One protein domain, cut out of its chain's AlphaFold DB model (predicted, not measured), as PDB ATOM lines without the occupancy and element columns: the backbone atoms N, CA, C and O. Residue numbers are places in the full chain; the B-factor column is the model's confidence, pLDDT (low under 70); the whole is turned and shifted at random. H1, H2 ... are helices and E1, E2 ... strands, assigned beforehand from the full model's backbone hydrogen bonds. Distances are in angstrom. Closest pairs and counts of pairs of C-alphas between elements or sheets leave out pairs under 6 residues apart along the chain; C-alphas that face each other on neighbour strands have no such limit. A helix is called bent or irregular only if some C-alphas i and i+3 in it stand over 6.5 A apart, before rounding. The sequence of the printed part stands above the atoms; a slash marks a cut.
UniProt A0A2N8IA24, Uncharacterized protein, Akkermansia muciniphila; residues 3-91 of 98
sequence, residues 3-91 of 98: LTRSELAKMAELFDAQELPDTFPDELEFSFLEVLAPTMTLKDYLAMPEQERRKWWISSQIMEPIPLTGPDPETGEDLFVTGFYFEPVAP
ATOM      1  N   LEU A   3      54.946 -24.826   7.014       96.06
ATOM      2  CA  LEU A   3      55.077 -23.880   8.127       96.06
ATOM      3  C   LEU A   3      56.552 -23.634   8.455       96.06
ATOM      4  O   LEU A   3      57.365 -24.562   8.362       96.06
ATOM      5  N   THR A   4      56.891 -22.423   8.895       96.69
ATOM      6  CA  THR A   4      58.176 -22.179   9.565       96.69
ATOM      7  C   THR A   4      58.212 -22.828  10.954       96.69
ATOM      8  O   THR A   4      57.195 -23.301  11.471       96.69
ATOM      9  N   ARG A   5      59.379 -22.844  11.611       94.06
ATOM     10  CA  ARG A   5      59.510 -23.345  12.991       94.06
ATOM     11  C   ARG A   5      58.575 -22.620  13.966       94.06
ATOM     12  O   ARG A   5      57.912 -23.278  14.771       94.06
ATOM     13  N   SER A   6      58.537 -21.290  13.911       95.50
ATOM     14  CA  SER A   6      57.694 -20.480  14.797       95.50
ATOM     15  C   SER A   6      56.207 -20.676  14.499       95.50
ATOM     16  O   SER A   6      55.398 -20.810  15.419       95.50
ATOM     17  N   GLU A   7      55.843 -20.768  13.221       96.81
ATOM     18  CA  GLU A   7      54.469 -21.044  12.805       96.81
ATOM     19  C   GLU A   7      54.004 -22.446  13.206       96.81
ATOM     20  O   GLU A   7      52.882 -22.602  13.681       96.81
ATOM     21  N   LEU A   8      54.862 -23.461  13.082       95.88
ATOM     22  CA  LEU A   8      54.573 -24.825  13.526       95.88
ATOM     23  C   LEU A   8      54.291 -24.871  15.031       95.88
ATOM     24  O   LEU A   8      53.317 -25.495  15.450       95.88
ATOM     25  N   ALA A   9      55.101 -24.180  15.839       95.88
ATOM     26  CA  ALA A   9      54.862 -24.072  17.276       95.88
ATOM     27  C   ALA A   9      53.516 -23.392  17.573       95.88
ATOM     28  O   ALA A   9      52.764 -23.861  18.427       95.88
ATOM     29  N   LYS A  10      53.179 -22.328  16.831       96.88
ATOM     30  CA  LYS A  10      51.895 -21.641  16.996       96.88
ATOM     31  C   LYS A  10      50.710 -22.503  16.565       96.88
ATOM     32  O   LYS A  10      49.677 -22.481  17.227       96.88
ATOM     33  N   MET A  11      50.851 -23.261  15.483       96.12
ATOM     34  CA  MET A  11      49.819 -24.173  14.998       96.12
ATOM     35  C   MET A  11      49.542 -25.285  16.012       96.12
ATOM     36  O   MET A  11      48.381 -25.572  16.279       96.12
ATOM     37  N   ALA A  12      50.588 -25.853  16.624       94.56
ATOM     38  CA  ALA A  12      50.446 -26.847  17.688       94.56
ATOM     39  C   ALA A  12      49.748 -26.265  18.930       94.56
ATOM     40  O   ALA A  12      48.801 -26.860  19.428       94.56
ATOM     41  N   GLU A  13      50.141 -25.062  19.371       96.44
ATOM     42  CA  GLU A  13      49.474 -24.362  20.480       96.44
ATOM     43  C   GLU A  13      47.979 -24.148  20.197       96.44
ATOM     44  O   GLU A  13      47.142 -24.392  21.061       96.44
ATOM     45  N   LEU A  14      47.638 -23.698  18.984       95.69
ATOM     46  CA  LEU A  14      46.248 -23.498  18.580       95.69
ATOM     47  C   LEU A  14      45.485 -24.817  18.521       95.69
ATOM     48  O   LEU A  14      44.353 -24.848  18.983       95.69
ATOM     49  N   PHE A  15      46.096 -25.872  17.974       93.50
ATOM     50  CA  PHE A  15      45.506 -27.204  17.866       93.50
ATOM     51  C   PHE A  15      45.169 -27.794  19.241       93.50
ATOM     52  O   PHE A  15      44.046 -28.258  19.436       93.50
ATOM     53  N   ASP A  16      46.103 -27.710  20.192       92.38
ATOM     54  CA  ASP A  16      45.941 -28.220  21.560       92.38
ATOM     55  C   ASP A  16      44.931 -27.399  22.381       92.38
ATOM     56  O   ASP A  16      44.302 -27.919  23.301       92.38
ATOM     57  N   ALA A  17      44.774 -26.112  22.058       93.44
ATOM     58  CA  ALA A  17      43.849 -25.206  22.734       93.44
ATOM     59  C   ALA A  17      42.426 -25.210  22.144       93.44
ATOM     60  O   ALA A  17      41.588 -24.433  22.605       93.44
ATOM     61  N   GLN A  18      42.139 -26.027  21.122       90.94
ATOM     62  CA  GLN A  18      40.809 -26.062  20.511       90.94
ATOM     63  C   GLN A  18      39.756 -26.583  21.486       90.94
ATOM     64  O   GLN A  18      39.911 -27.627  22.118       90.94
ATOM     65  N   GLU A  19      38.632 -25.878  21.539       89.31
ATOM     66  CA  GLU A  19      37.431 -26.315  22.239       89.31
ATOM     67  C   GLU A  19      36.388 -26.778  21.226       89.31
ATOM     68  O   GLU A  19      36.346 -26.285  20.097       89.31
ATOM     69  N   LEU A  20      35.532 -27.720  21.627       88.50
ATOM     70  CA  LEU A  20      34.457 -28.190  20.762       88.50
ATOM     71  C   LEU A  20      33.558 -27.016  20.341       88.50
ATOM     72  O   LEU A  20      33.122 -26.249  21.204       88.50
ATOM     73  N   PRO A  21      33.245 -26.890  19.042       86.44
ATOM     74  CA  PRO A  21      32.405 -25.809  18.561       86.44
ATOM     75  C   PRO A  21      30.974 -25.951  19.092       86.44
ATOM     76  O   PRO A  21      30.399 -27.041  19.114       86.44
ATOM     77  N   ASP A  22      30.389 -24.827  19.499       86.50
ATOM     78  CA  ASP A  22      29.000 -24.705  19.956       86.50
ATOM     79  C   ASP A  22      28.048 -24.213  18.852       86.50
ATOM     80  O   ASP A  22      26.823 -24.265  18.991       86.50
ATOM     81  N   THR A  23      28.618 -23.748  17.742       87.81
ATOM     82  CA  THR A  23      27.928 -23.210  16.574       87.81
ATOM     83  C   THR A  23      28.552 -23.776  15.304       87.81
ATOM     84  O   THR A  23      29.743 -24.078  15.259       87.81
ATOM     85  N   PHE A  24      27.731 -23.943  14.268       91.56
ATOM     86  CA  PHE A  24      28.138 -24.533  12.996       91.56
ATOM     87  C   PHE A  24      27.729 -23.598  11.854       91.56
ATOM     88  O   PHE A  24      26.663 -22.980  11.956       91.56
ATOM     89  N   PRO A  25      28.544 -23.484  10.790       92.00
ATOM     90  CA  PRO A  25      28.148 -22.769   9.582       92.00
ATOM     91  C   PRO A  25      26.896 -23.407   8.966       92.00
ATOM     92  O   PRO A  25      26.670 -24.616   9.100       92.00
ATOM     93  N   ASP A  26      26.082 -22.599   8.284       93.19
ATOM     94  CA  ASP A  26      24.972 -23.137   7.493       93.19
ATOM     95  C   ASP A  26      25.469 -23.893   6.243       93.19
ATOM     96  O   ASP A  26      26.662 -23.926   5.948       93.19
ATOM     97  N   GLU A  27      24.569 -24.540   5.500       93.00
ATOM     98  CA  GLU A  27      24.940 -25.370   4.342       93.00
ATOM     99  C   GLU A  27      25.694 -24.589   3.249       93.00
ATOM    100  O   GLU A  27      26.629 -25.109   2.628       93.00
ATOM    101  N   LEU A  28      25.312 -23.329   3.018       95.12
ATOM    102  CA  LEU A  28      25.935 -22.491   1.998       95.12
ATOM    103  C   LEU A  28      27.302 -21.991   2.468       95.12
ATOM    104  O   LEU A  28      28.272 -22.054   1.708       95.12
ATOM    105  N   GLU A  29      27.387 -21.523   3.714       94.12
ATOM    106  CA  GLU A  29      28.646 -21.133   4.346       94.12
ATOM    107  C   GLU A  29      29.624 -22.308   4.383       94.12
ATOM    108  O   GLU A  29      30.771 -22.159   3.970       94.12
ATOM    109  N   PHE A  30      29.170 -23.489   4.802       94.50
ATOM    110  CA  PHE A  30      29.984 -24.698   4.852       94.50
ATOM    111  C   PHE A  30      30.564 -25.034   3.476       94.50
ATOM    112  O   PHE A  30      31.774 -25.209   3.345       94.50
ATOM    113  N   SER A  31      29.721 -25.034   2.438       94.81
ATOM    114  CA  SER A  31      30.151 -25.302   1.058       94.81
ATOM    115  C   SER A  31      31.204 -24.300   0.576       94.81
ATOM    116  O   SER A  31      32.149 -24.662  -0.125       94.81
ATOM    117  N   PHE A  32      31.067 -23.025   0.951       95.00
ATOM    118  CA  PHE A  32      32.059 -22.002   0.622       95.00
ATOM    119  C   PHE A  32      33.384 -22.224   1.364       95.00
ATOM    120  O   PHE A  32      34.455 -22.144   0.758       95.00
ATOM    121  N   LEU A  33      33.323 -22.542   2.657       96.12
ATOM    122  CA  LEU A  33      34.504 -22.818   3.470       96.12
ATOM    123  C   LEU A  33      35.230 -24.088   2.994       96.12
ATOM    124  O   LEU A  33      36.457 -24.090   2.945       96.12
ATOM    125  N   GLU A  34      34.514 -25.132   2.561       95.19
ATOM    126  CA  GLU A  34      35.121 -26.336   1.970       95.19
ATOM    127  C   GLU A  34      35.959 -26.014   0.729       95.19
ATOM    128  O   GLU A  34      37.032 -26.587   0.542       95.19
ATOM    129  N   VAL A  35      35.509 -25.071  -0.106       96.19
ATOM    130  CA  VAL A  35      36.269 -24.632  -1.288       96.19
ATOM    131  C   VAL A  35      37.552 -23.901  -0.888       96.19
ATOM    132  O   VAL A  35      38.569 -24.025  -1.573       96.19
ATOM    133  N   LEU A  36      37.527 -23.152   0.216       95.06
ATOM    134  CA  LEU A  36      38.683 -22.401   0.711       95.06
ATOM    135  C   LEU A  36      39.679 -23.270   1.492       95.06
ATOM    136  O   LEU A  36      40.883 -23.005   1.439       95.06
ATOM    137  N   ALA A  37      39.199 -24.313   2.175       94.69
ATOM    138  CA  ALA A  37      39.974 -25.160   3.083       94.69
ATOM    139  C   ALA A  37      41.338 -25.631   2.525       94.69
ATOM    140  O   ALA A  37      42.339 -25.482   3.229       94.69
ATOM    141  N   PRO A  38      41.460 -26.102   1.262       93.00
ATOM    142  CA  PRO A  38      42.741 -26.566   0.719       93.00
ATOM    143  C   PRO A  38      43.798 -25.465   0.570       93.00
ATOM    144  O   PRO A  38      44.988 -25.762   0.474       93.00
ATOM    145  N   THR A  39      43.366 -24.203   0.505       93.00
ATOM    146  CA  THR A  39      44.234 -23.030   0.320       93.00
ATOM    147  C   THR A  39      44.489 -22.250   1.604       93.00
ATOM    148  O   THR A  39      45.323 -21.350   1.600       93.00
ATOM    149  N   MET A  40      43.802 -22.597   2.696       95.88
ATOM    150  CA  MET A  40      43.949 -21.913   3.975       95.88
ATOM    151  C   MET A  40      45.373 -22.036   4.516       95.88
ATOM    152  O   MET A  40      45.917 -23.137   4.636       95.88
ATOM    153  N   THR A  41      45.949 -20.901   4.902       94.94
ATOM    154  CA  THR A  41      47.232 -20.827   5.610       94.94
ATOM    155  C   THR A  41      47.035 -20.401   7.066       94.94
ATOM    156  O   THR A  41      46.004 -19.828   7.429       94.94
ATOM    157  N   LEU A  42      48.040 -20.635   7.919       95.81
ATOM    158  CA  LEU A  42      48.019 -20.136   9.300       95.81
ATOM    159  C   LEU A  42      47.889 -18.604   9.346       95.81
ATOM    160  O   LEU A  42      47.190 -18.063  10.199       95.81
ATOM    161  N   LYS A  43      48.530 -17.901   8.408       94.56
ATOM    162  CA  LYS A  43      48.459 -16.441   8.313       94.56
ATOM    163  C   LYS A  43      47.046 -15.960   7.994       94.56
ATOM    164  O   LYS A  43      46.579 -15.028   8.647       94.56
ATOM    165  N   ASP A  44      46.364 -16.606   7.048       95.62
ATOM    166  CA  ASP A  44      44.974 -16.278   6.711       95.62
ATOM    167  C   ASP A  44      44.064 -16.496   7.918       95.62
ATOM    168  O   ASP A  44      43.288 -15.611   8.274       95.62
ATOM    169  N   TYR A  45      44.225 -17.631   8.605       95.88
ATOM    170  CA  TYR A  45      43.485 -17.931   9.827       95.88
ATOM    171  C   TYR A  45      43.702 -16.855  10.899       95.88
ATOM    172  O   TYR A  45      42.737 -16.306  11.423       95.88
ATOM    173  N   LEU A  46      44.952 -16.490  11.199       95.69
ATOM    174  CA  LEU A  46      45.272 -15.481  12.217       95.69
ATOM    175  C   LEU A  46      44.806 -14.064  11.849       95.69
ATOM    176  O   LEU A  46      44.568 -13.256  12.747       95.69
ATOM    177  N   ALA A  47      44.674 -13.759  10.557       96.56
ATOM    178  CA  ALA A  47      44.161 -12.478  10.081       96.56
ATOM    179  C   ALA A  47      42.629 -12.357  10.206       96.56
ATOM    180  O   ALA A  47      42.102 -11.241  10.178       96.56
ATOM    181  N   MET A  48      41.907 -13.473  10.350       95.19
ATOM    182  CA  MET A  48      40.452 -13.474  10.482       95.19
ATOM    183  C   MET A  48      39.987 -13.000  11.873       95.19
ATOM    184  O   MET A  48      40.590 -13.340  12.903       95.19
ATOM    185  N   PRO A  49      38.849 -12.278  11.948       94.50
ATOM    186  CA  PRO A  49      38.160 -12.035  13.210       94.50
ATOM    187  C   PRO A  49      37.848 -13.348  13.933       94.50
ATOM    188  O   PRO A  49      37.620 -14.378  13.304       94.50
ATOM    189  N   GLU A  50      37.782 -13.311  15.263       90.31
ATOM    190  CA  GLU A  50      37.522 -14.508  16.076       90.31
ATOM    191  C   GLU A  50      36.240 -15.248  15.659       90.31
ATOM    192  O   GLU A  50      36.235 -16.471  15.599       90.31
ATOM    193  N   GLN A  51      35.180 -14.517  15.298       89.25
ATOM    194  CA  GLN A  51      33.915 -15.110  14.844       89.25
ATOM    195  C   GLN A  51      34.073 -15.945  13.568       89.25
ATOM    196  O   GLN A  51      33.477 -17.010  13.464       89.25
ATOM    197  N   GLU A  52      34.898 -15.497  12.620       92.75
ATOM    198  CA  GLU A  52      35.173 -16.256  11.397       92.75
ATOM    199  C   GLU A  52      36.128 -17.419  11.678       92.75
ATOM    200  O   GLU A  52      35.925 -18.514  11.163       92.75
ATOM    201  N   ARG A  53      37.112 -17.236  12.572       93.38
ATOM    202  CA  ARG A  53      38.005 -18.323  13.006       93.38
ATOM    203  C   ARG A  53      37.258 -19.489  13.647       93.38
ATOM    204  O   ARG A  53      37.649 -20.628  13.425       93.38
ATOM    205  N   ARG A  54      36.181 -19.226  14.394       91.62
ATOM    206  CA  ARG A  54      35.337 -20.264  15.017       91.62
ATOM    207  C   ARG A  54      34.614 -21.161  14.009       91.62
ATOM    208  O   ARG A  54      34.133 -22.216  14.397       91.62
ATOM    209  N   LYS A  55      34.551 -20.774  12.731       94.25
ATOM    210  CA  LYS A  55      33.999 -21.610  11.653       94.25
ATOM    211  C   LYS A  55      35.012 -22.620  11.107       94.25
ATOM    212  O   LYS A  55      34.650 -23.433  10.263       94.25
ATOM    213  N   TRP A  56      36.261 -22.568  11.567       95.25
ATOM    214  CA  TRP A  56      37.346 -23.433  11.126       95.25
ATOM    215  C   TRP A  56      37.816 -24.330  12.258       95.25
ATOM    216  O   TRP A  56      38.021 -23.887  13.387       95.25
ATOM    217  N   TRP A  57      38.040 -25.586  11.914       95.19
ATOM    218  CA  TRP A  57      38.663 -26.582  12.755       95.19
ATOM    219  C   TRP A  57      40.076 -26.859  12.255       95.19
ATOM    220  O   TRP A  57      40.315 -26.963  11.047       95.19
ATOM    221  N   ILE A  58      41.020 -26.965  13.183       94.56
ATOM    222  CA  ILE A  58      42.389 -27.373  12.898       94.56
ATOM    223  C   ILE A  58      42.459 -28.884  13.067       94.56
ATOM    224  O   ILE A  58      42.291 -29.409  14.168       94.56
ATOM    225  N   SER A  59      42.767 -29.571  11.976       92.12
ATOM    226  CA  SER A  59      42.984 -31.013  11.956       92.12
ATOM    227  C   SER A  59      44.420 -31.338  11.583       92.12
ATOM    228  O   SER A  59      45.143 -30.524  11.001       92.12
ATOM    229  N   SER A  60      44.844 -32.555  11.917       91.19
ATOM    230  CA  SER A  60      46.149 -33.070  11.525       91.19
ATOM    231  C   SER A  60      46.044 -34.507  11.048       91.19
ATOM    232  O   SER A  60      45.431 -35.354  11.691       91.19
ATOM    233  N   GLN A  61      46.710 -34.804   9.938       89.06
ATOM    234  CA  GLN A  61      47.030 -36.184   9.579       89.06
ATOM    235  C   GLN A  61      48.068 -36.742  10.566       89.06
ATOM    236  O   GLN A  61      48.881 -35.984  11.104       89.06
ATOM    237  N   ILE A  62      48.069 -38.064  10.787       84.69
ATOM    238  CA  ILE A  62      49.096 -38.750  11.593       84.69
ATOM    239  C   ILE A  62      50.409 -38.737  10.803       84.69
ATOM    240  O   ILE A  62      50.718 -39.654  10.041       84.69
ATOM    241  N   MET A  63      51.148 -37.643  10.940       88.56
ATOM    242  CA  MET A  63      52.371 -37.365  10.208       88.56
ATOM    243  C   MET A  63      53.256 -36.455  11.056       88.56
ATOM    244  O   MET A  63      52.842 -35.363  11.445       88.56
ATOM    245  N   GLU A  64      54.493 -36.880  11.298       90.00
ATOM    246  CA  GLU A  64      55.493 -36.009  11.910       90.00
ATOM    247  C   GLU A  64      55.901 -34.891  10.932       90.00
ATOM    248  O   GLU A  64      56.024 -35.151   9.731       90.00
ATOM    249  N   PRO A  65      56.132 -33.651  11.408       93.50
ATOM    250  CA  PRO A  65      56.646 -32.575  10.567       93.50
ATOM    251  C   PRO A  65      57.972 -32.958   9.900       93.50
ATOM    252  O   PRO A  65      58.950 -33.285  10.572       93.50
ATOM    253  N   ILE A  66      58.023 -32.881   8.570       95.69
ATOM    254  CA  ILE A  66      59.208 -33.227   7.780       95.69
ATOM    255  C   ILE A  66      59.947 -31.939   7.403       95.69
ATOM    256  O   ILE A  66      59.348 -31.085   6.743       95.69
ATOM    257  N   PRO A  67      61.233 -31.779   7.769       95.12
ATOM    258  CA  PRO A  67      62.005 -30.601   7.395       95.12
ATOM    259  C   PRO A  67      62.220 -30.538   5.879       95.12
ATOM    260  O   PRO A  67      62.535 -31.538   5.230       95.12
ATOM    261  N   LEU A  68      62.079 -29.341   5.317       93.62
ATOM    262  CA  LEU A  68      62.392 -29.037   3.926       93.62
ATOM    263  C   LEU A  68      63.840 -28.568   3.777       93.62
ATOM    264  O   LEU A  68      64.481 -28.103   4.716       93.62
ATOM    265  N   THR A  69      64.378 -28.716   2.566       92.56
ATOM    266  CA  THR A  69      65.725 -28.227   2.258       92.56
ATOM    267  C   THR A  69      65.688 -26.728   1.991       92.56
ATOM    268  O   THR A  69      65.051 -26.290   1.035       92.56
ATOM    269  N   GLY A  70      66.448 -25.975   2.785       89.00
ATOM    270  CA  GLY A  70      66.569 -24.522   2.673       89.00
ATOM    271  C   GLY A  70      65.624 -23.776   3.623       89.00
ATOM    272  O   GLY A  70      64.557 -24.297   3.956       89.00
ATOM    273  N   PRO A  71      66.022 -22.580   4.088       93.62
ATOM    274  CA  PRO A  71      65.201 -21.785   4.984       93.62
ATOM    275  C   PRO A  71      64.120 -21.015   4.223       93.62
ATOM    276  O   PRO A  71      64.209 -20.797   3.010       93.62
ATOM    277  N   ASP A  72      63.136 -20.540   4.972       91.88
ATOM    278  CA  ASP A  72      62.203 -19.522   4.529       91.88
ATOM    279  C   ASP A  72      62.963 -18.251   4.093       91.88
ATOM    280  O   ASP A  72      63.822 -17.760   4.834       91.88
ATOM    281  N   PRO A  73      62.695 -17.703   2.896       90.62
ATOM    282  CA  PRO A  73      63.451 -16.571   2.368       90.62
ATOM    283  C   PRO A  73      63.175 -15.244   3.089       90.62
ATOM    284  O   PRO A  73      63.995 -14.332   2.977       90.62
ATOM    285  N   GLU A  74      62.051 -15.107   3.798       90.75
ATOM    286  CA  GLU A  74      61.685 -13.866   4.493       90.75
ATOM    287  C   GLU A  74      62.237 -13.833   5.922       90.75
ATOM    288  O   GLU A  74      62.759 -12.812   6.375       90.75
ATOM    289  N   THR A  75      62.141 -14.957   6.629       91.12
ATOM    290  CA  THR A  75      62.464 -15.069   8.059       91.12
ATOM    291  C   THR A  75      63.801 -15.758   8.329       91.12
ATOM    292  O   THR A  75      64.391 -15.556   9.389       91.12
ATOM    293  N   GLY A  76      64.303 -16.556   7.382       93.56
ATOM    294  CA  GLY A  76      65.487 -17.395   7.562       93.56
ATOM    295  C   GLY A  76      65.245 -18.647   8.414       93.56
ATOM    296  O   GLY A  76      66.205 -19.347   8.734       93.56
ATOM    297  N   GLU A  77      63.998 -18.931   8.803       95.88
ATOM    298  CA  GLU A  77      63.648 -20.098   9.618       95.88
ATOM    299  C   GLU A  77      63.621 -21.399   8.805       95.88
ATOM    300  O   GLU A  77      63.355 -21.398   7.607       95.88
ATOM    301  N   ASP A  78      63.841 -22.536   9.471       95.44
ATOM    302  CA  ASP A  78      63.606 -23.851   8.865       95.44
ATOM    303  C   ASP A  78      62.132 -23.998   8.456       95.44
ATOM    304  O   ASP A  78      61.228 -23.653   9.224       95.44
ATOM    305  N   LEU A  79      61.900 -24.576   7.277       96.12
ATOM    306  CA  LEU A  79      60.570 -24.902   6.771       96.12
ATOM    307  C   LEU A  79      60.230 -26.372   7.016       96.12
ATOM    308  O   LEU A  79      61.081 -27.251   6.887       96.12
ATOM    309  N   PHE A  80      58.957 -26.646   7.295       96.50
ATOM    310  CA  PHE A  80      58.445 -27.989   7.547       96.50
ATOM    311  C   PHE A  80      57.194 -28.260   6.716       96.50
ATOM    312  O   PHE A  80      56.267 -27.452   6.702       96.50
ATOM    313  N   VAL A  81      57.125 -29.429   6.077       95.38
ATOM    314  CA  VAL A  81      55.854 -29.994   5.602       95.38
ATOM    315  C   VAL A  81      55.176 -30.668   6.782       95.38
ATOM    316  O   VAL A  81      55.764 -31.520   7.443       95.38
ATOM    317  N   THR A  82      53.930 -30.295   7.036       94.88
ATOM    318  CA  THR A  82      53.163 -30.729   8.205       94.88
ATOM    319  C   THR A  82      51.878 -31.431   7.788       94.88
ATOM    320  O   THR A  82      51.301 -31.117   6.739       94.88
ATOM    321  N   GLY A  83      51.401 -32.325   8.657       94.06
ATOM    322  CA  GLY A  83      50.085 -32.953   8.542       94.06
ATOM    323  C   GLY A  83      48.920 -32.014   8.859       94.06
ATOM    324  O   GLY A  83      47.780 -32.404   8.628       94.06
ATOM    325  N   PHE A  84      49.186 -30.798   9.351       95.19
ATOM    326  CA  PHE A  84      48.158 -29.826   9.703       95.19
ATOM    327  C   PHE A  84      47.419 -29.282   8.476       95.19
ATOM    328  O   PHE A  84      48.026 -28.973   7.437       95.19
ATOM    329  N   TYR A  85      46.110 -29.112   8.634       94.94
ATOM    330  CA  TYR A  85      45.217 -28.459   7.686       94.94
ATOM    331  C   TYR A  85      44.010 -27.853   8.414       94.94
ATOM    332  O   TYR A  85      43.721 -28.196   9.560       94.94
ATOM    333  N   PHE A  86      43.315 -26.944   7.736       95.19
ATOM    334  CA  PHE A  86      42.045 -26.399   8.203       95.19
ATOM    335  C   PHE A  86      40.896 -27.106   7.488       95.19
ATOM    336  O   PHE A  86      40.987 -27.373   6.291       95.19
ATOM    337  N   GLU A  87      39.812 -27.376   8.201       94.50
ATOM    338  CA  GLU A  87      38.537 -27.799   7.623       94.50
ATOM    339  C   GLU A  87      37.394 -26.982   8.234       94.50
ATOM    340  O   GLU A  87      37.554 -26.435   9.328       94.50
ATOM    341  N   PRO A  88      36.250 -26.832   7.554       95.00
ATOM    342  CA  PRO A  88      35.117 -26.141   8.145       95.00
ATOM    343  C   PRO A  88      34.588 -26.918   9.349       95.00
ATOM    344  O   PRO A  88      34.578 -28.151   9.366       95.00
ATOM    345  N   VAL A  89      34.105 -26.189  10.348       93.69
ATOM    346  CA  VAL A  89      33.463 -26.785  11.512       93.69
ATOM    347  C   VAL A  89      32.227 -27.578  11.083       93.69
ATOM    348  O   VAL A  89      31.355 -27.065  10.386       93.69
ATOM    349  N   ALA A  90      32.148 -28.838  11.516       90.50
ATOM    350  CA  ALA A  90      31.069 -29.760  11.194       90.50
ATOM    351  C   ALA A  90      30.586 -30.517  12.446       90.50
ATOM    352  O   ALA A  90      31.397 -30.821  13.326       90.50
ATOM    353  N   PRO A  91      29.296 -30.902  12.524       85.62
ATOM    354  CA  PRO A  91      28.751 -31.630  13.675       85.62
ATOM    355  C   PRO A  91      29.452 -32.958  13.991       85.62
ATOM    356  O   PRO A  91      29.399 -33.427  15.122       85.62
TER     357      PRO A  91
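What this domain is: This is residues 3 to 91 of the 98 residues of an uncharacterized protein of Akkermansia muciniphila (UniProt A0A2N8IA24). A short two-stranded ribbon, E1 with E4, lies near the middle of an elongated body, with H2 packed on it chiefly along E4 and H1 packed on it chiefly through E1, while a second ribbon, the hairpin of E2 and E3, makes one end of the long axis. H1 reaches from the E1 and E4 ribbon to E3, and the short helices H3 and H4 lead from H2 to E1, with residues 46 to 51 sticking out. The printed part has 89 residues with four named helices followed by four named strands, in the order H1, H2, H3, H4, E1, E2, E3, E4; both two-stranded sheets, E1 - E4 and E2 - E3, are antiparallel, and the class is mixed, helices and strands. The whole is compact, with a radius of gyration of the C-alphas of 14.0 A, and spans 42 by 22 by 20 A.

Where its parts are: H1 is residues 5 to 16, 16.8 A long, and begins at C-alpha 5 at (59.510, -23.345, 12.991). H2 is residues 27 to 39, 19.8 A long, and is irregular, with C-alphas 35 and 38 7.0 A apart. H3 is residues 42 to 47 and H4 residues 50 to 53. E1 is residues 56 to 60, 13.1 A long; E2 is residues 66 to 71, 13.2 A long. E3 is residues 78 to 81, 10.4 A long. E4, residues 84 to 88, is 13.6 A long and ends at C-alpha 88 at (35.117, -26.141, 8.145).

How they stand to each other: E1 and E4 are antiparallel at 146 degrees, with N 57 and O 87 2.8 A apart and N 85 and O 59 2.9 A apart, within hydrogen-bond range. H2 and E4 have 11 pairs of C-alphas within 8 A, the closest being those of Ala 37 and Glu 87, 5.4 A apart. The closest C-alphas of H1 and E1 are those of Phe 15 and Ile 58, at 5.9 A. H1 and H2 are apart. H1 and H3 are close but not clearly touching, about perpendicular at 74 degrees, with the C-alphas of Met 11 and Leu 42 closest at 7.2 A. H3 and H4 are close but not clearly touching, with the C-alphas of Tyr 45 and Arg 53 closest at 6.3 A. The closest C-alphas of H1 and E3 are those of Arg 5 and Asp 78, at 5.8 A. Residues 3 to 4 pair with residues 79 to 80 of E3, antiparallel. The hairpin of E2 and E3 is antiparallel at 141 degrees, with N 68 and O 79 2.8 A apart, within hydrogen-bond range. E3 runs on into E4 across a break of 2 residues, at 54 degrees. In H1 and H3 every O i to N i+4 pair is within hydrogen-bond range, in H2 7 of 9 are, and H4 is too short for such a pair.

The domain as a whole: The two C-alphas farthest apart are those of Asp 26 and Gly 70, at 41.9 A. The printed part has no cut, and no link is long; those from H1 to H2 and from E2 to E3 are short and the others tight. The mean pLDDT of the printed part is 93.4, and no printed residue is under 70.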